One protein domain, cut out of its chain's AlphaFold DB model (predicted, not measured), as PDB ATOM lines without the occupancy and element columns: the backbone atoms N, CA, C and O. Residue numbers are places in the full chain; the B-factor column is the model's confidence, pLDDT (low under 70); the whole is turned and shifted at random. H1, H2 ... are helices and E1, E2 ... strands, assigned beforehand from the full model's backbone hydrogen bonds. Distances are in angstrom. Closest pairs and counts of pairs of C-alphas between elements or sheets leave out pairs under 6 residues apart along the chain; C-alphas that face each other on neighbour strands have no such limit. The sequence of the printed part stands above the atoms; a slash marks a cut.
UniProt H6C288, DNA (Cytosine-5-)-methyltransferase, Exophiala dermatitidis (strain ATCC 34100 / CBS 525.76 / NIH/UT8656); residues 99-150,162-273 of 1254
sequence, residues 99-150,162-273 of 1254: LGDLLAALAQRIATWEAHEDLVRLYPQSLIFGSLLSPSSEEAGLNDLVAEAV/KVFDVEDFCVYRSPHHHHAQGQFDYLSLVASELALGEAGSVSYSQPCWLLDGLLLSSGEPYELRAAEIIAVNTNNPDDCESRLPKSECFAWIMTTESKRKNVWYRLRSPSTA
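AT A GLANCE: This is residues 99 to 150 and 162 to 273 of the 1254 residues of the protein "DNA (Cytosine-5-)-methyltransferase" of Exophiala dermatitidis (strain ATCC 34100 / CBS 525.76 / NIH/UT8656) (UniProt H6C288). A small closed barrel of five strands, E1 to E5, forms the core, with helices H4, H5 and H6 packed on its outside. A group of three helices, H1 to H3, sits at one end of the longest axis and meets the barrel through H3, while the loop of residues 234 to 250 reaches toward the other end and residues 198 to 205 stick out. The printed part has 164 residues with six named helices and five named strands, in the order H1 H2 H3 H4 E1 H5 E2 E3 E4 H6 E5. The barrel is mixed, with E5 and E1 parallel and its other neighbour pairs antiparallel, and the class is mixed, helices and strands. The whole is compact, with a radius of gyration of the C-alphas of 16.1 A and spans of 50 by 41 by 31 A.

IN THESE COORDINATES: H1, residues 99 to 110, begins at C-alpha 99 at (-21.323, 36.268, -11.821) and is 16.2 A long from first to last C-alpha. H2 is residues 116 to 122 and H3 residues 125 to 128. H4, residues 138 to 150, is the longest helix at 18.1 A and ends at C-alpha 150 at (0.926, 19.355, -26.914). E1, residues 162 to 173, is 26.1 A long and bends by 90 degrees at residue 168. H5 is residues 187 to 194. E2, residues 209 to 215, is 17.9 A long. E3, residues 222 to 233, is 22.3 A long and bends by 94 degrees at residue 230. E4 is residues 251 to 255, H6 residues 256 to 260, and E5 residues 263 to 267, ending at C-alpha 267 at (-19.958, 24.756, -31.861).

HOW THE PARTS SIT: Round the closed barrel run E1 E2 E3 E4 E5 and back to E1. E1 and E2 are antiparallel, with N 167 and O 214 2.9 A apart, within hydrogen-bond range. E2, E3 and E4 form a meander, each strand the antiparallel neighbour of the one before; E2 and E3 are a hairpin with N 215 and O 222 at 2.8 A, and E3 and E4 are a hairpin with N 233 and O 252 at 2.8 A. E4 and E5 are antiparallel, with N 253 and O 265 at 2.8 A. E5 and E1 are parallel, with N 264 and O 162 at 2.8 A. Pairing is staggered: E1 pairs with E5 over residues 162 to 166 and with E2 over residues 166 to 173. H5 lies outside the barrel over E3 at a height over the sheet of 7.5 A, slantwise to the strands at 54 degrees to E3 on the local plane; the closest C-alphas are those of Ala 191 and Val 232, 5.3 A apart. H4 lies outside at a height of 7.4 A, only just over E1, on which 3 of its C-alphas fall. H6 lies outside at a height of 6.5 A. H4 touches H6 with residues 138 to 142 alone; the closest C-alphas are those of Glu 139 and Glu 257, 6.4 A apart. H3 is on the barrel and touches H1, with the C-alphas of Ala 107 and Leu 127 4.6 A apart. H2 is not on the barrel, and it is close to H3 but not clearly touching, with the C-alphas of Leu 119 and Ile 128 5.9 A apart. Every O i to N i+4 pair is within hydrogen-bond range in H1, H2, H4 and H5; H6 has 0 of 1, with 1 of 2 O i to N i+3 pairs within range, and H3 is too short for such a pair.

THE WHOLE: The C-alphas of Thr 112 and Glu 241 are the two farthest apart, at 51.0 A. Residues 151 to 161 are not printed, and C-alphas 150 and 162 are 10.6 A apart across the cut. The links E1 to H5, H5 to E2 and E3 to E4 are long. The mean pLDDT of the printed part is 75.1, and 44 residues are under 70, among them 129 to 137, 195 to 207 and 234 to 250.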
ATOM      1  N   LEU A  99     -20.426  36.674 -10.734       77.88
ATOM      2  CA  LEU A  99     -21.323  36.268 -11.821       77.88
ATOM      3  C   LEU A  99     -22.185  35.048 -11.428       77.88
ATOM      4  O   LEU A  99     -23.348  34.978 -11.813       77.88
ATOM      5  N   GLY A 100     -21.660  34.135 -10.600       77.56
ATOM      6  CA  GLY A 100     -22.418  33.010 -10.045       77.56
ATOM      7  C   GLY A 100     -23.540  33.437  -9.093       77.56
ATOM      8  O   GLY A 100     -24.661  32.942  -9.216       77.56
ATOM      9  N   ASP A 101     -23.281  34.396  -8.200       80.44
ATOM     10  CA  ASP A 101     -24.302  34.955  -7.299       80.44
ATOM     11  C   ASP A 101     -25.406  35.677  -8.087       80.44
ATOM     12  O   ASP A 101     -26.594  35.531  -7.793       80.44
ATOM     13  N   LEU A 102     -25.021  36.418  -9.133       83.75
ATOM     14  CA  LEU A 102     -25.940  37.143 -10.013       83.75
ATOM     15  C   LEU A 102     -26.788  36.197 -10.875       83.75
ATOM     16  O   LEU A 102     -27.993  36.419 -11.008       83.75
ATOM     17  N   LEU A 103     -26.203  35.119 -11.408       83.62
ATOM     18  CA  LEU A 103     -26.936  34.054 -12.101       83.62
ATOM     19  C   LEU A 103     -27.916  33.347 -11.154       83.62
ATOM     20  O   LEU A 103     -29.070  33.150 -11.523       83.62
ATOM     21  N   ALA A 104     -27.508  33.026  -9.923       82.50
ATOM     22  CA  ALA A 104     -28.382  32.392  -8.934       82.50
ATOM     23  C   ALA A 104     -29.557  33.301  -8.516       82.50
ATOM     24  O   ALA A 104     -30.707  32.854  -8.471       82.50
ATOM     25  N   ALA A 105     -29.297  34.590  -8.276       84.88
ATOM     26  CA  ALA A 105     -30.333  35.577  -7.971       84.88
ATOM     27  C   ALA A 105     -31.291  35.801  -9.157       84.88
ATOM     28  O   ALA A 105     -32.502  35.940  -8.969       84.88
ATOM     29  N   LEU A 106     -30.772  35.801 -10.389       87.31
ATOM     30  CA  LEU A 106     -31.576  35.895 -11.605       87.31
ATOM     31  C   LEU A 106     -32.451  34.648 -11.807       87.31
ATOM     32  O   LEU A 106     -33.654  34.793 -12.023       87.31
ATOM     33  N   ALA A 107     -31.881  33.447 -11.677       86.31
ATOM     34  CA  ALA A 107     -32.594  32.170 -11.749       86.31
ATOM     35  C   ALA A 107     -33.792  32.148 -10.789       86.31
ATOM     36  O   ALA A 107     -34.925  31.884 -11.196       86.31
ATOM     37  N   GLN A 108     -33.561  32.533  -9.526       84.38
ATOM     38  CA  GLN A 108     -34.611  32.621  -8.514       84.38
ATOM     39  C   GLN A 108     -35.723  33.612  -8.902       84.38
ATOM     40  O   GLN A 108     -36.892  33.331  -8.646       84.38
ATOM     41  N   ARG A 109     -35.396  34.749  -9.534       86.62
ATOM     42  CA  ARG A 109     -36.395  35.735  -9.996       86.62
ATOM     43  C   ARG A 109     -37.222  35.198 -11.165       86.62
ATOM     44  O   ARG A 109     -38.449  35.195 -11.069       86.62
ATOM     45  N   ILE A 110     -36.581  34.699 -12.227       88.50
ATOM     46  CA  ILE A 110     -37.275  34.184 -13.426       88.50
ATOM     47  C   ILE A 110     -38.238  33.047 -13.038       88.50
ATOM     48  O   ILE A 110     -39.403  33.060 -13.442       88.50
ATOM     49  N   ALA A 111     -37.793  32.130 -12.170       85.50
ATOM     50  CA  ALA A 111     -38.589  31.007 -11.671       85.50
ATOM     51  C   ALA A 111     -39.842  31.405 -10.858       85.50
ATOM     52  O   ALA A 111     -40.669  30.541 -10.562       85.50
ATOM     53  N   THR A 112     -40.020  32.686 -10.503       83.50
ATOM     54  CA  THR A 112     -41.255  33.183  -9.863       83.50
ATOM     55  C   THR A 112     -42.281  33.780 -10.829       83.50
ATOM     56  O   THR A 112     -43.423  33.988 -10.415       83.50
ATOM     57  N   TRP A 113     -41.917  34.058 -12.090       83.31
ATOM     58  CA  TRP A 113     -42.786  34.762 -13.054       83.31
ATOM     59  C   TRP A 113     -43.123  33.946 -14.309       83.31
ATOM     60  O   TRP A 113     -44.215  34.117 -14.860       83.31
ATOM     61  N   GLU A 114     -42.215  33.072 -14.751       86.06
ATOM     62  CA  GLU A 114     -42.401  32.221 -15.934       86.06
ATOM     63  C   GLU A 114     -42.916  30.822 -15.574       86.06
ATOM     64  O   GLU A 114     -42.657  30.291 -14.493       86.06
ATOM     65  N   ALA A 115     -43.643  30.198 -16.505       82.81
ATOM     66  CA  ALA A 115     -44.031  28.796 -16.381       82.81
ATOM     67  C   ALA A 115     -42.814  27.875 -16.586       82.81
ATOM     68  O   ALA A 115     -41.892  28.221 -17.320       82.81
ATOM     69  N   HIS A 116     -42.832  26.668 -16.008       83.69
ATOM     70  CA  HIS A 116     -41.730  25.701 -16.158       83.69
ATOM     71  C   HIS A 116     -41.393  25.390 -17.629       83.69
ATOM     72  O   HIS A 116     -40.228  25.235 -17.978       83.69
ATOM     73  N   GLU A 117     -42.402  25.382 -18.503       83.88
ATOM     74  CA  GLU A 117     -42.233  25.222 -19.950       83.88
ATOM     75  C   GLU A 117     -41.457  26.389 -20.588       83.88
ATOM     76  O   GLU A 117     -40.612  26.151 -21.444       83.88
ATOM     77  N   ASP A 118     -41.667  27.636 -20.147       85.12
ATOM     78  CA  ASP A 118     -40.888  28.789 -20.623       85.12
ATOM     79  C   ASP A 118     -39.490  28.843 -20.019       85.12
ATOM     80  O   ASP A 118     -38.560  29.226 -20.724       85.12
ATOM     81  N   LEU A 119     -39.317  28.412 -18.761       86.94
ATOM     82  CA  LEU A 119     -37.986  28.218 -18.176       86.94
ATOM     83  C   LEU A 119     -37.161  27.281 -19.068       86.94
ATOM     84  O   LEU A 119     -36.074  27.647 -19.495       86.94
ATOM     85  N   VAL A 120     -37.719  26.120 -19.424       85.81
ATOM     86  CA  VAL A 120     -37.067  25.129 -20.297       85.81
ATOM     87  C   VAL A 120     -36.902  25.617 -21.742       85.81
ATOM     88  O   VAL A 120     -35.951  25.210 -22.400       85.81
ATOM     89  N   ARG A 121     -37.791  26.476 -22.254       86.06
ATOM     90  CA  ARG A 121     -37.799  26.930 -23.660       86.06
ATOM     91  C   ARG A 121     -36.932  28.162 -23.936       86.06
ATOM     92  O   ARG A 121     -36.435  28.296 -25.051       86.06
ATOM     93  N   LEU A 122     -36.787  29.073 -22.972       87.50
ATOM     94  CA  LEU A 122     -36.230  30.418 -23.190       87.50
ATOM     95  C   LEU A 122     -34.950  30.722 -22.393       87.50
ATOM     96  O   LEU A 122     -34.355  31.779 -22.611       87.50
ATOM     97  N   TYR A 123     -34.534  29.833 -21.485       89.38
ATOM     98  CA  TYR A 123     -33.418  30.054 -20.562       89.38
ATOM     99  C   TYR A 123     -32.477  28.831 -20.501       89.38
ATOM    100  O   TYR A 123     -32.932  27.696 -20.655       89.38
ATOM    101  N   PRO A 124     -31.164  29.025 -20.275       87.88
ATOM    102  CA  PRO A 124     -30.188  27.938 -20.161       87.88
ATOM    103  C   PRO A 124     -30.404  27.080 -18.906       87.88
ATOM    104  O   PRO A 124     -30.935  27.547 -17.897       87.88
ATOM    105  N   GLN A 125     -29.913  25.835 -18.923       77.81
ATOM    106  CA  GLN A 125     -30.039  24.906 -17.785       77.81
ATOM    107  C   GLN A 125     -29.434  25.461 -16.484       77.81
ATOM    108  O   GLN A 125     -29.986  25.221 -15.406       77.81
ATOM    109  N   SER A 126     -28.369  26.264 -16.588       74.06
ATOM    110  CA  SER A 126     -27.752  26.999 -15.476       74.06
ATOM    111  C   SER A 126     -28.720  27.929 -14.729       74.06
ATOM    112  O   SER A 126     -28.583  28.092 -13.516       74.06
ATOM    113  N   LEU A 127     -29.733  28.482 -15.412       79.50
ATOM    114  CA  LEU A 127     -30.769  29.343 -14.827       79.50
ATOM    115  C   LEU A 127     -32.070  28.608 -14.460       79.50
ATOM    116  O   LEU A 127     -32.873  29.155 -13.707       79.50
ATOM    117  N   ILE A 128     -32.292  27.381 -14.944       73.75
ATOM    118  CA  ILE A 128     -33.519  26.614 -14.655       73.75
ATOM    119  C   ILE A 128     -33.445  25.921 -13.290       73.75
ATOM    120  O   ILE A 128     -34.398  25.969 -12.514       73.75
ATOM    121  N   PHE A 129     -32.340  25.223 -13.008       62.00
ATOM    122  CA  PHE A 129     -32.317  24.219 -11.934       62.00
ATOM    123  C   PHE A 129     -31.785  24.714 -10.585       62.00
ATOM    124  O   PHE A 129     -31.904  23.993  -9.596       62.00
ATOM    125  N   GLY A 130     -31.195  25.914 -10.520       56.03
ATOM    126  CA  GLY A 130     -30.696  26.500  -9.267       56.03
ATOM    127  C   GLY A 130     -29.657  25.638  -8.532       56.03
ATOM    128  O   GLY A 130     -29.477  25.783  -7.323       56.03
ATOM    129  N   SER A 131     -28.994  24.714  -9.238       50.19
ATOM    130  CA  SER A 131     -27.965  23.839  -8.675       50.19
ATOM    131  C   SER A 131     -26.836  24.690  -8.100       50.19
ATOM    132  O   SER A 131     -26.258  25.475  -8.851       50.19
ATOM    133  N   LEU A 132     -26.519  24.517  -6.809       45.69
ATOM    134  CA  LEU A 132     -25.440  25.232  -6.112       45.69
ATOM    135  C   LEU A 132     -24.179  25.278  -6.983       45.69
ATOM    136  O   LEU A 132     -23.528  24.252  -7.192       45.69
ATOM    137  N   LEU A 133     -23.886  26.465  -7.519       46.81
ATOM    138  CA  LEU A 133     -22.885  26.650  -8.561       46.81
ATOM    139  C   LEU A 133     -21.487  26.425  -7.987       46.81
ATOM    140  O   LEU A 133     -20.849  27.330  -7.458       46.81
ATOM    141  N   SER A 134     -21.000  25.197  -8.141       49.28
ATOM    142  CA  SER A 134     -19.566  24.958  -8.251       49.28
ATOM    143  C   SER A 134     -19.157  25.526  -9.612       49.28
ATOM    144  O   SER A 134     -19.656  25.012 -10.617       49.28
ATOM    145  N   PRO A 135     -18.331  26.583  -9.697       51.59
ATOM    146  CA  PRO A 135     -17.862  27.057 -10.990       51.59
ATOM    147  C   PRO A 135     -17.000  25.960 -11.614       51.59
ATOM    148  O   PRO A 135     -15.936  25.621 -11.091       51.59
ATOM    149  N   SER A 136     -17.462  25.385 -12.724       57.00
ATOM    150  CA  SER A 136     -16.606  24.573 -13.574       57.00
ATOM    151  C   SER A 136     -15.591  25.514 -14.217       57.00
ATOM    152  O   SER A 136     -15.940  26.432 -14.957       57.00
ATOM    153  N   SER A 137     -14.317  25.346 -13.874       66.06
ATOM    154  CA  SER A 137     -13.267  26.191 -14.423       66.06
ATOM    155  C   SER A 137     -13.014  25.808 -15.877       66.06
ATOM    156  O   SER A 137     -12.275  24.868 -16.169       66.06
ATOM    157  N   GLU A 138     -13.584  26.599 -16.792       79.06
ATOM    158  CA  GLU A 138     -13.189  26.671 -18.205       79.06
ATOM    159  C   GLU A 138     -11.658  26.636 -18.326       79.06
ATOM    160  O   GLU A 138     -11.102  25.850 -19.089       79.06
ATOM    161  N   GLU A 139     -10.970  27.401 -17.472       78.56
ATOM    162  CA  GLU A 139      -9.514  27.444 -17.376       78.56
ATOM    163  C   GLU A 139      -8.859  26.056 -17.214       78.56
ATOM    164  O   GLU A 139      -7.828  25.813 -17.844       78.56
ATOM    165  N   ALA A 140      -9.444  25.151 -16.417       74.31
ATOM    166  CA  ALA A 140      -8.901  23.820 -16.134       74.31
ATOM    167  C   ALA A 140      -9.111  22.851 -17.302       74.31
ATOM    168  O   ALA A 140      -8.135  22.278 -17.780       74.31
ATOM    169  N   GLY A 141     -10.333  22.750 -17.838       76.81
ATOM    170  CA  GLY A 141     -10.582  21.945 -19.042       76.81
ATOM    171  C   GLY A 141      -9.737  22.411 -20.225       76.81
ATOM    172  O   GLY A 141      -9.145  21.609 -20.942       76.81
ATOM    173  N   LEU A 142      -9.573  23.728 -20.359       80.44
ATOM    174  CA  LEU A 142      -8.705  24.338 -21.356       80.44
ATOM    175  C   LEU A 142      -7.205  24.102 -21.083       80.44
ATOM    176  O   LEU A 142      -6.431  24.060 -22.033       80.44
ATOM    177  N   ASN A 143      -6.770  23.956 -19.823       80.88
ATOM    178  CA  ASN A 143      -5.392  23.573 -19.476       80.88
ATOM    179  C   ASN A 143      -5.116  22.113 -19.868       80.88
ATOM    180  O   ASN A 143      -4.125  21.848 -20.551       80.88
ATOM    181  N   ASP A 144      -6.005  21.194 -19.487       77.31
ATOM    182  CA  ASP A 144      -5.860  19.761 -19.751       77.31
ATOM    183  C   ASP A 144      -5.880  19.477 -21.265       77.31
ATOM    184  O   ASP A 144      -4.961  18.852 -21.796       77.31
ATOM    185  N   LEU A 145      -6.830  20.064 -22.000       77.62
ATOM    186  CA  LEU A 145      -6.904  19.990 -23.466       77.62
ATOM    187  C   LEU A 145      -5.685  20.590 -24.177       77.62
ATOM    188  O   LEU A 145      -5.192  20.039 -25.164       77.62
ATOM    189  N   VAL A 146      -5.159  21.717 -23.685       77.88
ATOM    190  CA  VAL A 146      -3.929  22.311 -24.229       77.88
ATOM    191  C   VAL A 146      -2.719  21.407 -23.978       77.88
ATOM    192  O   VAL A 146      -1.848  21.344 -24.850       77.88
ATOM    193  N   ALA A 147      -2.672  20.680 -22.857       74.31
ATOM    194  CA  ALA A 147      -1.634  19.695 -22.568       74.31
ATOM    195  C   ALA A 147      -1.762  18.434 -23.448       74.31
ATOM    196  O   ALA A 147      -0.771  18.010 -24.047       74.31
ATOM    197  N   GLU A 148      -2.968  17.879 -23.617       71.06
ATOM    198  CA  GLU A 148      -3.236  16.755 -24.532       71.06
ATOM    199  C   GLU A 148      -2.866  17.090 -25.988       71.06
ATOM    200  O   GLU A 148      -2.238  16.283 -26.685       71.06
ATOM    201  N   ALA A 149      -3.183  18.305 -26.444       68.38
ATOM    202  CA  ALA A 149      -2.820  18.788 -27.776       68.38
ATOM    203  C   ALA A 149      -1.300  18.984 -27.961       68.38
ATOM    204  O   ALA A 149      -0.803  18.866 -29.077       68.38
ATOM    205  N   VAL A 150      -0.548  19.261 -26.886       65.06
ATOM    206  CA  VAL A 150       0.926  19.355 -26.914       65.06
ATOM    207  C   VAL A 150       1.590  17.972 -26.918       65.06
ATOM    208  O   VAL A 150       2.658  17.809 -27.507       65.06
ATOM    209  N   LYS A 162      -5.767  27.088 -31.842       78.44
ATOM    210  CA  LYS A 162      -6.258  25.767 -31.427       78.44
ATOM    211  C   LYS A 162      -7.780  25.751 -31.475       78.44
ATOM    212  O   LYS A 162      -8.413  26.680 -30.986       78.44
ATOM    213  N   VAL A 163      -8.358  24.684 -32.022       80.56
ATOM    214  CA  VAL A 163      -9.813  24.506 -32.123       80.56
ATOM    215  C   VAL A 163     -10.234  23.266 -31.338       80.56
ATOM    216  O   VAL A 163      -9.757  22.170 -31.631       80.56
ATOM    217  N   PHE A 164     -11.146  23.435 -30.379       85.56
ATOM    218  CA  PHE A 164     -11.800  22.335 -29.656       85.56
ATOM    219  C   PHE A 164     -13.312  22.351 -29.901       85.56
ATOM    220  O   PHE A 164     -13.875  23.383 -30.263       85.56
ATOM    221  N   ASP A 165     -13.969  21.206 -29.729       86.25
ATOM    222  CA  ASP A 165     -15.392  21.027 -30.038       86.25
ATOM    223  C   ASP A 165     -16.280  21.205 -28.799       86.25
ATOM    224  O   ASP A 165     -15.939  20.715 -27.723       86.25
ATOM    225  N   VAL A 166     -17.428  21.876 -28.963       89.06
ATOM    226  CA  VAL A 166     -18.432  22.064 -27.899       89.06
ATOM    227  C   VAL A 166     -19.804  21.535 -28.334       89.06
ATOM    228  O   VAL A 166     -20.328  21.920 -29.385       89.06
ATOM    229  N   GLU A 167     -20.385  20.668 -27.507       90.44
ATOM    230  CA  GLU A 167     -21.710  20.048 -27.661       90.44
ATOM    231  C   GLU A 167     -22.713  20.522 -26.591       90.44
ATOM    232  O   GLU A 167     -22.339  21.236 -25.666       90.44
ATOM    233  N   ASP A 168     -23.998  20.180 -26.751       89.88
ATOM    234  CA  ASP A 168     -25.144  20.635 -25.926       89.88
ATOM    235  C   ASP A 168     -25.150  22.157 -25.646       89.88
ATOM    236  O   ASP A 168     -25.577  22.622 -24.590       89.88
ATOM    237  N   PHE A 169     -24.641  22.958 -26.589       91.81
ATOM    238  CA  PHE A 169     -24.327  24.364 -26.328       91.81
ATOM    239  C   PHE A 169     -25.561  25.271 -26.374       91.81
ATOM    240  O   PHE A 169     -26.496  25.056 -27.153       91.81
ATOM    241  N   CYS A 170     -25.539  26.360 -25.610       92.31
ATOM    242  CA  CYS A 170     -26.517  27.433 -25.756       92.31
ATOM    243  C   CYS A 170     -25.931  28.810 -25.440       92.31
ATOM    244  O   CYS A 170     -25.018  28.942 -24.627       92.31
ATOM    245  N   VAL A 171     -26.455  29.834 -26.121       92.62
ATOM    246  CA  VAL A 171     -25.983  31.219 -26.006       92.62
ATOM    247  C   VAL A 171     -27.111  32.116 -25.520       92.62
ATOM    248  O   VAL A 171     -28.232  32.059 -26.033       92.62
ATOM    249  N   TYR A 172     -26.811  32.930 -24.511       91.75
ATOM    250  CA  TYR A 172     -27.805  33.714 -23.790       91.75
ATOM    251  C   TYR A 172     -27.256  35.057 -23.293       91.75
ATOM    252  O   TYR A 172     -26.046  35.290 -23.213       91.75
ATOM    253  N   ARG A 173     -28.180  35.965 -22.975       90.12
ATOM    254  CA  ARG A 173     -27.902  37.309 -22.457       90.12
ATOM    255  C   ARG A 173     -27.395  37.260 -21.015       90.12
ATOM    256  O   ARG A 173     -27.987  36.604 -20.157       90.12
ATOM    257  N   SER A 174     -26.360  38.039 -20.727       87.19
ATOM    258  CA  SER A 174     -25.816  38.238 -19.377       87.19
ATOM    259  C   SER A 174     -26.863  38.744 -18.361       87.19
ATOM    260  O   SER A 174     -27.756  39.511 -18.742       87.19
ATOM    261  N   PRO A 175     -26.754  38.405 -17.055       83.25
ATOM    262  CA  PRO A 175     -27.586  38.986 -15.992       83.25
ATOM    263  C   PRO A 175     -27.548  40.514 -15.913       83.25
ATOM    264  O   PRO A 175     -28.497  41.123 -15.428       83.25
ATOM    265  N   HIS A 176     -26.479  41.133 -16.411       80.81
ATOM    266  CA  HIS A 176     -26.314  42.584 -16.437       80.81
ATOM    267  C   HIS A 176     -27.152  43.272 -17.534       80.81
ATOM    268  O   HIS A 176     -27.373  44.478 -17.477       80.81
ATOM    269  N   HIS A 177     -27.666  42.528 -18.521       80.50
ATOM    270  CA  HIS A 177     -28.346  43.102 -19.683       80.50
ATOM    271  C   HIS A 177     -29.715  43.714 -19.330       80.50
ATOM    272  O   HIS A 177     -30.667  42.988 -19.040       80.50
ATOM    273  N   HIS A 178     -29.845  45.042 -19.413       70.56
ATOM    274  CA  HIS A 178     -30.963  45.818 -18.847       70.56
ATOM    275  C   HIS A 178     -32.389  45.376 -19.242       70.56
ATOM    276  O   HIS A 178     -33.323  45.622 -18.479       70.56
ATOM    277  N   HIS A 179     -32.579  44.713 -20.391       66.62
ATOM    278  CA  HIS A 179     -33.913  44.385 -20.923       66.62
ATOM    279  C   HIS A 179     -34.184  42.898 -21.213       66.62
ATOM    280  O   HIS A 179     -35.316  42.553 -21.540       66.62
ATOM    281  N   ALA A 180     -33.191  42.005 -21.102       76.69
ATOM    282  CA  ALA A 180     -33.348  40.601 -21.530       76.69
ATOM    283  C   ALA A 180     -32.526  39.591 -20.703       76.69
ATOM    284  O   ALA A 180     -32.052  38.591 -21.234       76.69
ATOM    285  N   GLN A 181     -32.324  39.865 -19.409       87.50
ATOM    286  CA  GLN A 181     -31.471  39.082 -18.500       87.50
ATOM    287  C   GLN A 181     -31.723  37.564 -18.613       87.50
ATOM    288  O   GLN A 181     -32.838  37.093 -18.378       87.50
ATOM    289  N   GLY A 182     -30.678  36.800 -18.951       87.38
ATOM    290  CA  GLY A 182     -30.689  35.334 -18.976       87.38
ATOM    291  C   GLY A 182     -31.335  34.668 -20.196       87.38
ATOM    292  O   GLY A 182     -31.277  33.446 -20.295       87.38
ATOM    293  N   GLN A 183     -31.962  35.420 -21.104       88.94
ATOM    294  CA  GLN A 183     -32.729  34.843 -22.217       88.94
ATOM    295  C   GLN A 183     -31.829  34.339 -23.352       88.94
ATOM    296  O   GLN A 183     -30.812  34.965 -23.668       88.94
ATOM    297  N   PHE A 184     -32.231  33.238 -23.994       91.31
ATOM    298  CA  PHE A 184     -31.659  32.804 -25.270       91.31
ATOM    299  C   PHE A 184     -31.844  33.859 -26.361       91.31
ATOM    300  O   PHE A 184     -32.858  34.560 -26.413       91.31
ATOM    301  N   ASP A 185     -30.883  33.922 -27.280       88.12
ATOM    302  CA  ASP A 185     -30.968  34.805 -28.440       88.12
ATOM    303  C   ASP A 185     -30.240  34.226 -29.662       88.12
ATOM    304  O   ASP A 185     -29.457  33.277 -29.562       88.12
ATOM    305  N   TYR A 186     -30.495  34.791 -30.839       87.69
ATOM    306  CA  TYR A 186     -29.928  34.303 -32.099       87.69
ATOM    307  C   TYR A 186     -28.421  34.580 -32.200       87.69
ATOM    308  O   TYR A 186     -27.976  35.712 -32.025       87.69
ATOM    309  N   LEU A 187     -27.622  33.577 -32.581       87.31
ATOM    310  CA  LEU A 187     -26.165  33.713 -32.712       87.31
ATOM    311  C   LEU A 187     -25.755  34.760 -33.768       87.31
ATOM    312  O   LEU A 187     -24.716  35.403 -33.640       87.31
ATOM    313  N   SER A 188     -26.598  34.996 -34.778       83.12
ATOM    314  CA  SER A 188     -26.421  36.087 -35.747       83.12
ATOM    315  C   SER A 188     -26.550  37.484 -35.124       83.12
ATOM    316  O   SER A 188     -25.940  38.430 -35.626       83.12
ATOM    317  N   LEU A 189     -27.302  37.636 -34.026       81.62
ATOM    318  CA  LEU A 189     -27.375  38.880 -33.253       81.62
ATOM    319  C   LEU A 189     -26.143  39.038 -32.351       81.62
ATOM    320  O   LEU A 189     -25.540  40.105 -32.350       81.62
ATOM    321  N   VAL A 190     -25.683  37.960 -31.707       84.19
ATOM    322  CA  VAL A 190     -24.423  37.925 -30.932       84.19
ATOM    323  C   VAL A 190     -23.233  38.366 -31.798       84.19
ATOM    324  O   VAL A 190     -22.496  39.285 -31.445       84.19
ATOM    325  N   ALA A 191     -23.099  37.770 -32.989       79.25
ATOM    326  CA  ALA A 191     -22.089  38.139 -33.983       79.25
ATOM    327  C   ALA A 191     -22.277  39.564 -34.542       79.25
ATOM    328  O   ALA A 191     -21.326  40.162 -35.044       79.25
ATOM    329  N   SER A 192     -23.489  40.125 -34.462       75.88
ATOM    330  CA  SER A 192     -23.744  41.514 -34.850       75.88
ATOM    331  C   SER A 192     -23.354  42.510 -33.758       75.88
ATOM    332  O   SER A 192     -22.819  43.567 -34.075       75.88
ATOM    333  N   GLU A 193     -23.608  42.199 -32.489       77.12
ATOM    334  CA  GLU A 193     -23.329  43.104 -31.372       77.12
ATOM    335  C   GLU A 193     -21.845  43.148 -31.006       77.12
ATOM    336  O   GLU A 193     -21.303  44.237 -30.848       77.12
ATOM    337  N   LEU A 194     -21.154  42.006 -30.937       74.62
ATOM    338  CA  LEU A 194     -19.726  41.977 -30.580       74.62
ATOM    339  C   LEU A 194     -18.858  42.724 -31.607       74.62
ATOM    340  O   LEU A 194     -17.924  43.432 -31.241       74.62
ATOM    341  N   ALA A 195     -19.249  42.686 -32.883       63.06
ATOM    342  CA  ALA A 195     -18.640  43.470 -33.956       63.06
ATOM    343  C   ALA A 195     -18.926  44.993 -33.879       63.06
ATOM    344  O   ALA A 195     -18.615  45.720 -34.823       63.06
ATOM    345  N   LEU A 196     -19.567  45.510 -32.818       52.94
ATOM    346  CA  LEU A 196     -19.554  46.946 -32.487       52.94
ATOM    347  C   LEU A 196     -18.305  47.342 -31.688       52.94
ATOM    348  O   LEU A 196     -17.827  48.462 -31.853       52.94
ATOM    349  N   GLY A 197     -17.755  46.445 -30.862       47.22
ATOM    350  CA  GLY A 197     -16.603  46.746 -30.003       47.22
ATOM    351  C   GLY A 197     -15.317  47.050 -30.772       47.22
ATOM    352  O   GLY A 197     -14.509  47.861 -30.331       47.22
ATOM    353  N   GLU A 198     -15.162  46.486 -31.971       39.59
ATOM    354  CA  GLU A 198     -14.037  46.779 -32.873       39.59
ATOM    355  C   GLU A 198     -14.147  48.162 -33.551       39.59
ATOM    356  O   GLU A 198     -13.188  48.629 -34.160       39.59
ATOM    357  N   ALA A 199     -15.299  48.837 -33.440       37.91
ATOM    358  CA  ALA A 199     -15.597  50.117 -34.089       37.91
ATOM    359  C   ALA A 199     -15.601  51.324 -33.120       37.91
ATOM    360  O   ALA A 199     -16.250  52.334 -33.387       37.91
ATOM    361  N   GLY A 200     -14.870  51.232 -32.003       37.34
ATOM    362  CA  GLY A 200     -14.389  52.394 -31.238       37.34
ATOM    363  C   GLY A 200     -15.421  53.249 -30.488       37.34
ATOM    364  O   GLY A 200     -15.057  54.313 -29.999       37.34
ATOM    365  N   SER A 201     -16.690  52.834 -30.385       34.97
ATOM    366  CA  SER A 201     -17.730  53.628 -29.702       34.97
ATOM    367  C   SER A 201     -18.797  52.780 -28.990       34.97
ATOM    368  O   SER A 201     -19.993  52.908 -29.236       34.97
ATOM    369  N   VAL A 202     -18.352  51.910 -28.077       36.38
ATOM    370  CA  VAL A 202     -19.156  51.401 -26.947       36.38
ATOM    371  C   VAL A 202     -18.220  51.251 -25.746       36.38
ATOM    372  O   VAL A 202     -17.166  50.627 -25.869       36.38
ATOM    373  N   SER A 203     -18.590  51.796 -24.584       34.38
ATOM    374  CA  SER A 203     -17.838  51.576 -23.341       34.38
ATOM    375  C   SER A 203     -18.176  50.198 -22.763       34.38
ATOM    376  O   SER A 203     -19.251  50.000 -22.198       34.38
ATOM    377  N   TYR A 204     -17.277  49.227 -22.936       42.53
ATOM    378  CA  TYR A 204     -17.416  47.894 -22.348       42.53
ATOM    379  C   TYR A 204     -16.826  47.859 -20.938       42.53
ATOM    380  O   TYR A 204     -15.609  47.896 -20.768       42.53
ATOM    381  N   SER A 205     -17.690  47.707 -19.932       42.62
ATOM    382  CA  SER A 205     -17.291  47.395 -18.552       42.62
ATOM    383  C   SER A 205     -17.853  46.065 -18.031       42.62
ATOM    384  O   SER A 205     -17.420  45.612 -16.973       42.62
ATOM    385  N   GLN A 206     -18.801  45.429 -18.738       54.00
ATOM    386  CA  GLN A 206     -19.458  44.187 -18.301       54.00
ATOM    387  C   GLN A 206     -19.774  43.225 -19.470       54.00
ATOM    388  O   GLN A 206     -20.069  43.686 -20.579       54.00
ATOM    389  N   PRO A 207     -19.766  41.896 -19.227       54.59
ATOM    390  CA  PRO A 207     -20.117  40.881 -20.221       54.59
ATOM    391  C   PRO A 207     -21.557  41.050 -20.704       54.59
ATOM    392  O   PRO A 207     -22.487  41.110 -19.898       54.59
ATOM    393  N   CYS A 208     -21.764  41.050 -22.023       78.88
ATOM    394  CA  CYS A 208     -23.100  41.098 -22.635       78.88
ATOM    395  C   CYS A 208     -23.672  39.697 -22.932       78.88
ATOM    396  O   CYS A 208     -24.886  39.491 -22.853       78.88
ATOM    397  N   TRP A 209     -22.797  38.735 -23.238       90.31
ATOM    398  CA  TRP A 209     -23.134  37.452 -23.860       90.31
ATOM    399  C   TRP A 209     -22.402  36.286 -23.191       90.31
ATOM    400  O   TRP A 209     -21.209  36.385 -22.915       90.31
ATOM    401  N   LEU A 210     -23.117  35.184 -22.948       90.50
ATOM    402  CA  LEU A 210     -22.630  34.020 -22.205       90.50
ATOM    403  C   LEU A 210     -22.876  32.711 -22.974       90.50
ATOM    404  O   LEU A 210     -23.886  32.575 -23.673       90.50
ATOM    405  N   LEU A 211     -21.954  31.756 -22.818       91.62
ATOM    406  CA  LEU A 211     -21.983  30.405 -23.385       91.62
ATOM    407  C   LEU A 211     -22.055  29.349 -22.269       91.62
ATOM    408  O   LEU A 211     -21.179  29.301 -21.403       91.62
ATOM    409  N   ASP A 212     -23.045  28.460 -22.361       90.75
ATOM    410  CA  ASP A 212     -23.063  27.156 -21.678       90.75
ATOM    411  C   ASP A 212     -22.814  26.039 -22.713       90.75
ATOM    412  O   ASP A 212     -23.206  26.179 -23.877       90.75
ATOM    413  N   GLY A 213     -22.209  24.915 -22.309       90.56
ATOM    414  CA  GLY A 213     -22.047  23.725 -23.161       90.56
ATOM    415  C   GLY A 213     -21.074  22.672 -22.614       90.56
ATOM    416  O   GLY A 213     -20.553  22.795 -21.511       90.56
ATOM    417  N   LEU A 214     -20.797  21.632 -23.400       88.75
ATOM    418  CA  LEU A 214     -19.894  20.523 -23.074       88.75
ATOM    419  C   LEU A 214     -18.673  20.532 -24.001       88.75
ATOM    420  O   LEU A 214     -18.767  20.177 -25.174       88.75
ATOM    421  N   LEU A 215     -17.521  20.931 -23.469       86.75
ATOM    422  CA  LEU A 215     -16.234  20.947 -24.158       86.75
ATOM    423  C   LEU A 215     -15.652  19.525 -24.216       86.75
ATOM    424  O   LEU A 215     -15.347  18.920 -23.184       86.75
ATOM    425  N   LEU A 216     -15.510  18.985 -25.428       80.19
ATOM    426  CA  LEU A 216     -15.086  17.602 -25.650       80.19
ATOM    427  C   LEU A 216     -13.578  17.414 -25.421       80.19
ATOM    428  O   LEU A 216     -12.765  18.158 -25.971       80.19
ATOM    429  N   SER A 217     -13.220  16.370 -24.669       72.50
ATOM    430  CA  SER A 217     -11.842  15.928 -24.403       72.50
ATOM    431  C   SER A 217     -11.634  14.460 -24.797       72.50
ATOM    432  O   SER A 217     -12.592  13.774 -25.152       72.50
ATOM    433  N   SER A 218     -10.389  13.965 -24.759       63.78
ATOM    434  CA  SER A 218     -10.119  12.524 -24.899       63.78
ATOM    435  C   SER A 218     -10.389  11.730 -23.607       63.78
ATOM    436  O   SER A 218     -10.482  10.500 -23.654       63.78
ATOM    437  N   GLY A 219     -10.548  12.432 -22.479       69.19
ATOM    438  CA  GLY A 219     -11.109  11.927 -21.222       69.19
ATOM    439  C   GLY A 219     -12.607  12.234 -21.063       69.19
ATOM    440  O   GLY A 219     -13.378  12.147 -22.015       69.19
ATOM    441  N   GLU A 220     -13.020  12.597 -19.847       71.38
ATOM    442  CA  GLU A 220     -14.381  13.085 -19.571       71.38
ATOM    443  C   GLU A 220     -14.597  14.496 -20.172       71.38
ATOM    444  O   GLU A 220     -13.644  15.279 -20.242       71.38
ATOM    445  N   PRO A 221     -15.822  14.857 -20.604       77.44
ATOM    446  CA  PRO A 221     -16.125  16.193 -21.114       77.44
ATOM    447  C   PRO A 221     -16.148  17.242 -19.991       77.44
ATOM    448  O   PRO A 221     -16.607  16.977 -18.879       77.44
ATOM    449  N   TYR A 222     -15.704  18.462 -20.300       83.19
ATOM    450  CA  TYR A 222     -15.678  19.582 -19.354       83.19
ATOM    451  C   TYR A 222     -16.874  20.505 -19.597       83.19
ATOM    452  O   TYR A 222     -17.102  20.968 -20.711       83.19
ATOM    453  N   GLU A 223     -17.639  20.801 -18.554       83.06
ATOM    454  CA  GLU A 223     -18.812  21.668 -18.660       83.06
ATOM    455  C   GLU A 223     -18.399  23.149 -18.673       83.06
ATOM    456  O   GLU A 223     -17.851  23.664 -17.697       83.06
ATOM    457  N   LEU A 224     -18.675  23.849 -19.771       84.75
ATOM    458  CA  LEU A 224     -18.629  25.306 -19.846       84.75
ATOM    459  C   LEU A 224     -19.910  25.858 -19.214       84.75
ATOM    460  O   LEU A 224     -21.011  25.490 -19.626       84.75
ATOM    461  N   ARG A 225     -19.762  26.735 -18.218       83.12
ATOM    462  CA  ARG A 225     -20.865  27.428 -17.541       83.12
ATOM    463  C   ARG A 225     -20.605  28.928 -17.562       83.12
ATOM    464  O   ARG A 225     -19.594  29.367 -17.019       83.12
ATOM    465  N   ALA A 226     -21.522  29.700 -18.135       84.12
ATOM    466  CA  ALA A 226     -21.476  31.158 -18.210       84.12
ATOM    467  C   ALA A 226     -20.147  31.735 -18.742       84.12
ATOM    468  O   ALA A 226     -19.685  32.774 -18.269       84.12
ATOM    469  N   ALA A 227     -19.526  31.074 -19.724       87.50
ATOM    470  CA  ALA A 227     -18.282  31.553 -20.317       87.50
ATOM    471  C   ALA A 227     -18.551  32.822 -21.148       87.50
ATOM    472  O   ALA A 227     -19.399  32.818 -22.043       87.50
ATOM    473  N   GLU A 228     -17.861  33.921 -20.836       88.25
ATOM    474  CA  GLU A 228     -18.050  35.219 -21.500       88.25
ATOM    475  C   GLU A 228     -17.656  35.140 -22.977       88.25
ATOM    476  O   GLU A 228     -16.493  34.900 -23.297       88.25
ATOM    477  N   ILE A 229     -18.613  35.383 -23.875       89.12
ATOM    478  CA  ILE A 229     -18.398  35.408 -25.326       89.12
ATOM    479  C   ILE A 229     -17.863  36.783 -25.724       89.12
ATOM    480  O   ILE A 229     -18.541  37.792 -25.527       89.12
ATOM    481  N   ILE A 230     -16.692  36.810 -26.364       85.44
ATOM    482  CA  ILE A 230     -16.057  38.052 -26.832       85.44
ATOM    483  C   ILE A 230     -15.930  38.148 -28.356       85.44
ATOM    484  O   ILE A 230     -15.797  39.249 -28.881       85.44
ATOM    485  N   ALA A 231     -15.971  37.024 -29.080       80.25
ATOM    486  CA  ALA A 231     -15.971  37.009 -30.543       80.25
ATOM    487  C   ALA A 231     -16.707  35.782 -31.099       80.25
ATOM    488  O   ALA A 231     -16.699  34.707 -30.494       80.25
ATOM    489  N   VAL A 232     -17.312  35.945 -32.279       80.88
ATOM    490  CA  VAL A 232     -18.020  34.891 -33.021       80.88
ATOM    491  C   VAL A 232     -17.636  34.974 -34.499       80.88
ATOM    492  O   VAL A 232     -17.751  36.037 -35.105       80.88
ATOM    493  N   ASN A 233     -17.234  33.851 -35.092       74.88
ATOM    494  CA  ASN A 233     -16.970  33.704 -36.522       74.88
ATOM    495  C   ASN A 233     -17.829  32.559 -37.094       74.88
ATOM    496  O   ASN A 233     -17.984  31.511 -36.473       74.88
ATOM    497  N   THR A 234     -18.407  32.745 -38.278       67.06
ATOM    498  CA  THR A 234     -19.191  31.722 -39.002       67.06
ATOM    499  C   THR A 234     -18.326  30.833 -39.905       67.06
ATOM    500  O   THR A 234     -18.833  29.914 -40.544       67.06
ATOM    501  N   ASN A 235     -17.016  31.093 -39.951       60.41
ATOM    502  CA  ASN A 235     -16.020  30.374 -40.740       60.41
ATOM    503  C   ASN A 235     -14.832  29.954 -39.864       60.41
ATOM    504  O   ASN A 235     -14.634  30.474 -38.765       60.41
ATOM    505  N   ASN A 236     -14.017  29.031 -40.379       61.41
ATOM    506  CA  ASN A 236     -12.813  28.562 -39.701       61.41
ATOM    507  C   ASN A 236     -11.767  29.696 -39.606       61.41
ATOM    508  O   ASN A 236     -11.317  30.161 -40.655       61.41
ATOM    509  N   PRO A 237     -11.353  30.140 -38.402       55.47
ATOM    510  CA  PRO A 237     -10.450  31.285 -38.249       55.47
ATOM    511  C   PRO A 237      -9.041  31.051 -38.817       55.47
ATOM    512  O   PRO A 237      -8.387  32.013 -39.201       55.47
ATOM    513  N   ASP A 238      -8.589  29.796 -38.910       53.56
ATOM    514  CA  ASP A 238      -7.258  29.435 -39.427       53.56
ATOM    515  C   ASP A 238      -7.242  29.063 -40.927       53.56
ATOM    516  O   ASP A 238      -6.230  28.566 -41.423       53.56
ATOM    517  N   ASP A 239      -8.356  29.230 -41.658       53.94
ATOM    518  CA  ASP A 239      -8.475  28.780 -43.056       53.94
ATOM    519  C   ASP A 239      -9.251  29.764 -43.951       53.94
ATOM    520  O   ASP A 239     -10.353  29.494 -44.431       53.94
ATOM    521  N   CYS A 240      -8.642  30.929 -44.185       43.78
ATOM    522  CA  CYS A 240      -9.153  31.960 -45.094       43.78
ATOM    523  C   CYS A 240      -9.007  31.612 -46.593       43.78
ATOM    524  O   CYS A 240      -9.604  32.296 -47.427       43.78
ATOM    525  N   GLU A 241      -8.224  30.587 -46.959       38.66
ATOM    526  CA  GLU A 241      -7.918  30.257 -48.362       38.66
ATOM    527  C   GLU A 241      -8.567  28.959 -48.873       38.66
ATOM    528  O   GLU A 241      -8.891  28.873 -50.063       38.66
ATOM    529  N   SER A 242      -8.765  27.932 -48.035       39.25
ATOM    530  CA  SER A 242      -9.221  26.628 -48.524       39.25
ATOM    531  C   SER A 242     -10.749  26.526 -48.613       39.25
ATOM    532  O   SER A 242     -11.506  26.631 -47.647       39.25
ATOM    533  N   ARG A 243     -11.235  26.271 -49.834       44.66
ATOM    534  CA  ARG A 243     -12.647  25.971 -50.123       44.66
ATOM    535  C   ARG A 243     -12.995  24.528 -49.736       44.66
ATOM    536  O   ARG A 243     -13.344  23.720 -50.599       44.66
ATOM    537  N   LEU A 244     -12.897  24.198 -48.450       38.53
ATOM    538  CA  LEU A 244     -13.463  22.961 -47.908       38.53
ATOM    539  C   LEU A 244     -14.989  22.911 -48.142       38.53
ATOM    540  O   LEU A 244     -15.642  23.958 -48.214       38.53
ATOM    541  N   PRO A 245     -15.585  21.712 -48.296       38.75
ATOM    542  CA  PRO A 245     -17.010  21.574 -48.578       38.75
ATOM    543  C   PRO A 245     -17.855  22.070 -47.396       38.75
ATOM    544  O   PRO A 245     -17.874  21.464 -46.327       38.75
ATOM    545  N   LYS A 246     -18.602  23.158 -47.613       51.72
ATOM    546  CA  LYS A 246     -19.415  23.872 -46.608       51.72
ATOM    547  C   LYS A 246     -20.700  23.136 -46.179       51.72
ATOM    548  O   LYS A 246     -21.671  23.762 -45.771       51.72
ATOM    549  N   SER A 247     -20.740  21.805 -46.273       45.75
ATOM    550  CA  SER A 247     -21.883  20.996 -45.813       45.75
ATOM    551  C   SER A 247     -22.075  21.060 -44.294       45.75
ATOM    552  O   SER A 247     -23.184  20.887 -43.792       45.75
ATOM    553  N   GLU A 248     -21.000  21.355 -43.563       52.03
ATOM    554  CA  GLU A 248     -20.994  21.518 -42.113       52.03
ATOM    555  C   GLU A 248     -20.558  22.944 -41.732       52.03
ATOM    556  O   GLU A 248     -19.472  23.163 -41.203       52.03
ATOM    557  N   CYS A 249     -21.404  23.943 -42.015       51.94
ATOM    558  CA  CYS A 249     -21.255  25.279 -41.424       51.94
ATOM    559  C   CYS A 249     -21.432  25.202 -39.899       51.94
ATOM    560  O   CYS A 249     -22.555  25.225 -39.384       51.94
ATOM    561  N   PHE A 250     -20.306  25.070 -39.202       64.31
ATOM    562  CA  PHE A 250     -20.164  25.315 -37.771       64.31
ATOM    563  C   PHE A 250     -20.083  26.821 -37.494       64.31
ATOM    564  O   PHE A 250     -19.918  27.626 -38.408       64.31
ATOM    565  N   ALA A 251     -20.159  27.194 -36.221       78.88
ATOM    566  CA  ALA A 251     -19.745  28.513 -35.763       78.88
ATOM    567  C   ALA A 251     -18.584  28.355 -34.779       78.88
ATOM    568  O   ALA A 251     -18.522  27.374 -34.037       78.88
ATOM    569  N   TRP A 252     -17.675  29.318 -34.782       85.56
ATOM    570  CA  TRP A 252     -16.526  29.391 -33.894       85.56
ATOM    571  C   TRP A 252     -16.730  30.541 -32.911       85.56
ATOM    572  O   TRP A 252     -17.060  31.656 -33.311       85.56
ATOM    573  N   ILE A 253     -16.532  30.272 -31.625       87.75
ATOM    574  CA  ILE A 253     -16.618  31.250 -30.540       87.75
ATOM    575  C   ILE A 253     -15.263  31.365 -29.848       87.75
ATOM    576  O   ILE A 253     -14.587  30.362 -29.630       87.75
ATOM    577  N   MET A 254     -14.880  32.584 -29.478       86.88
ATOM    578  CA  MET A 254     -13.789  32.834 -28.540       86.88
ATOM    579  C   MET A 254     -14.356  33.491 -27.281       86.88
ATOM    580  O   MET A 254     -15.203  34.389 -27.363       86.88
ATOM    581  N   THR A 255     -13.880  33.029 -26.128       88.75
ATOM    582  CA  THR A 255     -14.256  33.522 -24.800       88.75
ATOM    583  C   THR A 255     -13.103  34.275 -24.144       88.75
ATOM    584  O   THR A 255     -11.964  34.253 -24.626       88.75
ATOM    585  N   THR A 256     -13.374  34.938 -23.020       85.56
ATOM    586  CA  THR A 256     -12.349  35.659 -22.247       85.56
ATOM    587  C   THR A 256     -11.190  34.763 -21.794       85.56
ATOM    588  O   THR A 256     -10.037  35.195 -21.874       85.56
ATOM    589  N   GLU A 257     -11.437  33.511 -21.391       84.75
ATOM    590  CA  GLU A 257     -10.359  32.566 -21.055       84.75
ATOM    591  C   GLU A 257      -9.748  31.897 -22.295       84.75
ATOM    592  O   GLU A 257      -8.525  31.724 -22.356       84.75
ATOM    593  N   SER A 258     -10.547  31.569 -23.320       86.38
ATOM    594  CA  SER A 258     -10.026  30.922 -24.530       86.38
ATOM    595  C   SER A 258      -9.090  31.846 -25.324       86.38
ATOM    596  O   SER A 258      -8.052  31.390 -25.819       86.38
ATOM    597  N   LYS A 259      -9.346  33.167 -25.326       84.69
ATOM    598  CA  LYS A 259      -8.440  34.190 -25.884       84.69
ATOM    599  C   LYS A 259      -7.042  34.128 -25.277       84.69
ATOM    600  O   LYS A 259      -6.055  34.156 -26.010       84.69
ATOM    601  N   ARG A 260      -6.938  33.994 -23.947       83.75
ATOM    602  CA  ARG A 260      -5.651  33.987 -23.218       83.75
ATOM    603  C   ARG A 260      -4.733  32.834 -23.635       83.75
ATOM    604  O   ARG A 260      -3.529  32.913 -23.404       83.75
ATOM    605  N   LYS A 261      -5.281  31.777 -24.246       81.75
ATOM    606  CA  LYS A 261      -4.544  30.584 -24.701       81.75
ATOM    607  C   LYS A 261      -4.560  30.405 -26.231       81.75
ATOM    608  O   LYS A 261      -4.125  29.363 -26.717       81.75
ATOM    609  N   ASN A 262      -5.044  31.411 -26.971       81.56
ATOM    610  CA  ASN A 262      -5.316  31.398 -28.417       81.56
ATOM    611  C   ASN A 262      -6.146  30.183 -28.888       81.56
ATOM    612  O   ASN A 262      -5.751  29.427 -29.782       81.56
ATOM    613  N   VAL A 263      -7.291  29.978 -28.232       84.00
ATOM    614  CA  VAL A 263      -8.227  28.881 -28.495       84.00
ATOM    615  C   VAL A 263      -9.568  29.408 -29.011       84.00
ATOM    616  O   VAL A 263     -10.136  30.336 -28.436       84.00
ATOM    617  N   TRP A 264     -10.110  28.743 -30.029       85.69
ATOM    618  CA  TRP A 264     -11.494  28.866 -30.483       85.69
ATOM    619  C   TRP A 264     -12.297  27.598 -30.156       85.69
ATOM    620  O   TRP A 264     -11.807  26.474 -30.286       85.69
ATOM    621  N   TYR A 265     -13.563  27.775 -29.797       88.00
ATOM    622  CA  TYR A 265     -14.542  26.706 -29.633       88.00
ATOM    623  C   TYR A 265     -15.391  26.566 -30.889       88.00
ATOM    624  O   TYR A 265     -16.095  27.499 -31.267       88.00
ATOM    625  N   ARG A 266     -15.363  25.396 -31.526       87.06
ATOM    626  CA  ARG A 266     -16.237  25.059 -32.650       87.06
ATOM    627  C   ARG A 266     -17.525  24.439 -32.117       87.06
ATOM    628  O   ARG A 266     -17.529  23.330 -31.585       87.06
ATOM    629  N   LEU A 267     -18.622  25.168 -32.272       88.50
ATOM    630  CA  LEU A 267     -19.958  24.756 -31.861       88.50
ATOM    631  C   LEU A 267     -20.459  23.613 -32.756       88.50
ATOM    632  O   LEU A 267     -20.532  23.776 -33.976       88.50
ATOM    633  N   ARG A 268     -20.801  22.463 -32.162       85.69
ATOM    634  CA  ARG A 268     -21.217  21.242 -32.877       85.69
ATOM    635  C   ARG A 268     -22.720  20.986 -32.799       85.69
ATOM    636  O   ARG A 268     -23.399  21.041 -33.824       85.69
ATOM    637  N   SER A 269     -23.240  20.713 -31.604       87.94
ATOM    638  CA  SER A 269     -24.649  20.380 -31.361       87.94
ATOM    639  C   SER A 269     -25.270  21.372 -30.364       87.94
ATOM    640  O   SER A 269     -24.766  21.496 -29.249       87.94
ATOM    641  N   PRO A 270     -26.332  22.116 -30.732       92.38
ATOM    642  CA  PRO A 270     -27.005  23.004 -29.791       92.38
ATOM    643  C   PRO A 270     -27.806  22.184 -28.781       92.38
ATOM    644  O   PRO A 270     -28.287  21.091 -29.104       92.38
ATOM    645  N   SER A 271     -28.045  22.755 -27.604       91.19
ATOM    646  CA  SER A 271     -28.953  22.157 -26.636       91.19
ATOM    647  C   SER A 271     -30.372  22.048 -27.187       91.19
ATOM    648  O   SER A 271     -30.793  22.813 -28.063       91.19
ATOM    649  N   THR A 272     -31.141  21.091 -26.661       89.50
ATOM    650  CA  THR A 272     -32.513  20.821 -27.134       89.50
ATOM    651  C   THR A 272     -33.393  22.077 -27.098       89.50
ATOM    652  O   THR A 272     -34.191  22.288 -28.011       89.50
ATOM    653  N   ALA A 273     -33.199  22.934 -26.092       88.31
ATOM    654  CA  ALA A 273     -33.912  24.197 -25.939       88.31
ATOM    655  C   ALA A 273     -33.399  25.308 -26.875       88.31
ATOM    656  O   ALA A 273     -34.194  26.065 -27.424       88.31
TER     657      ALA A 273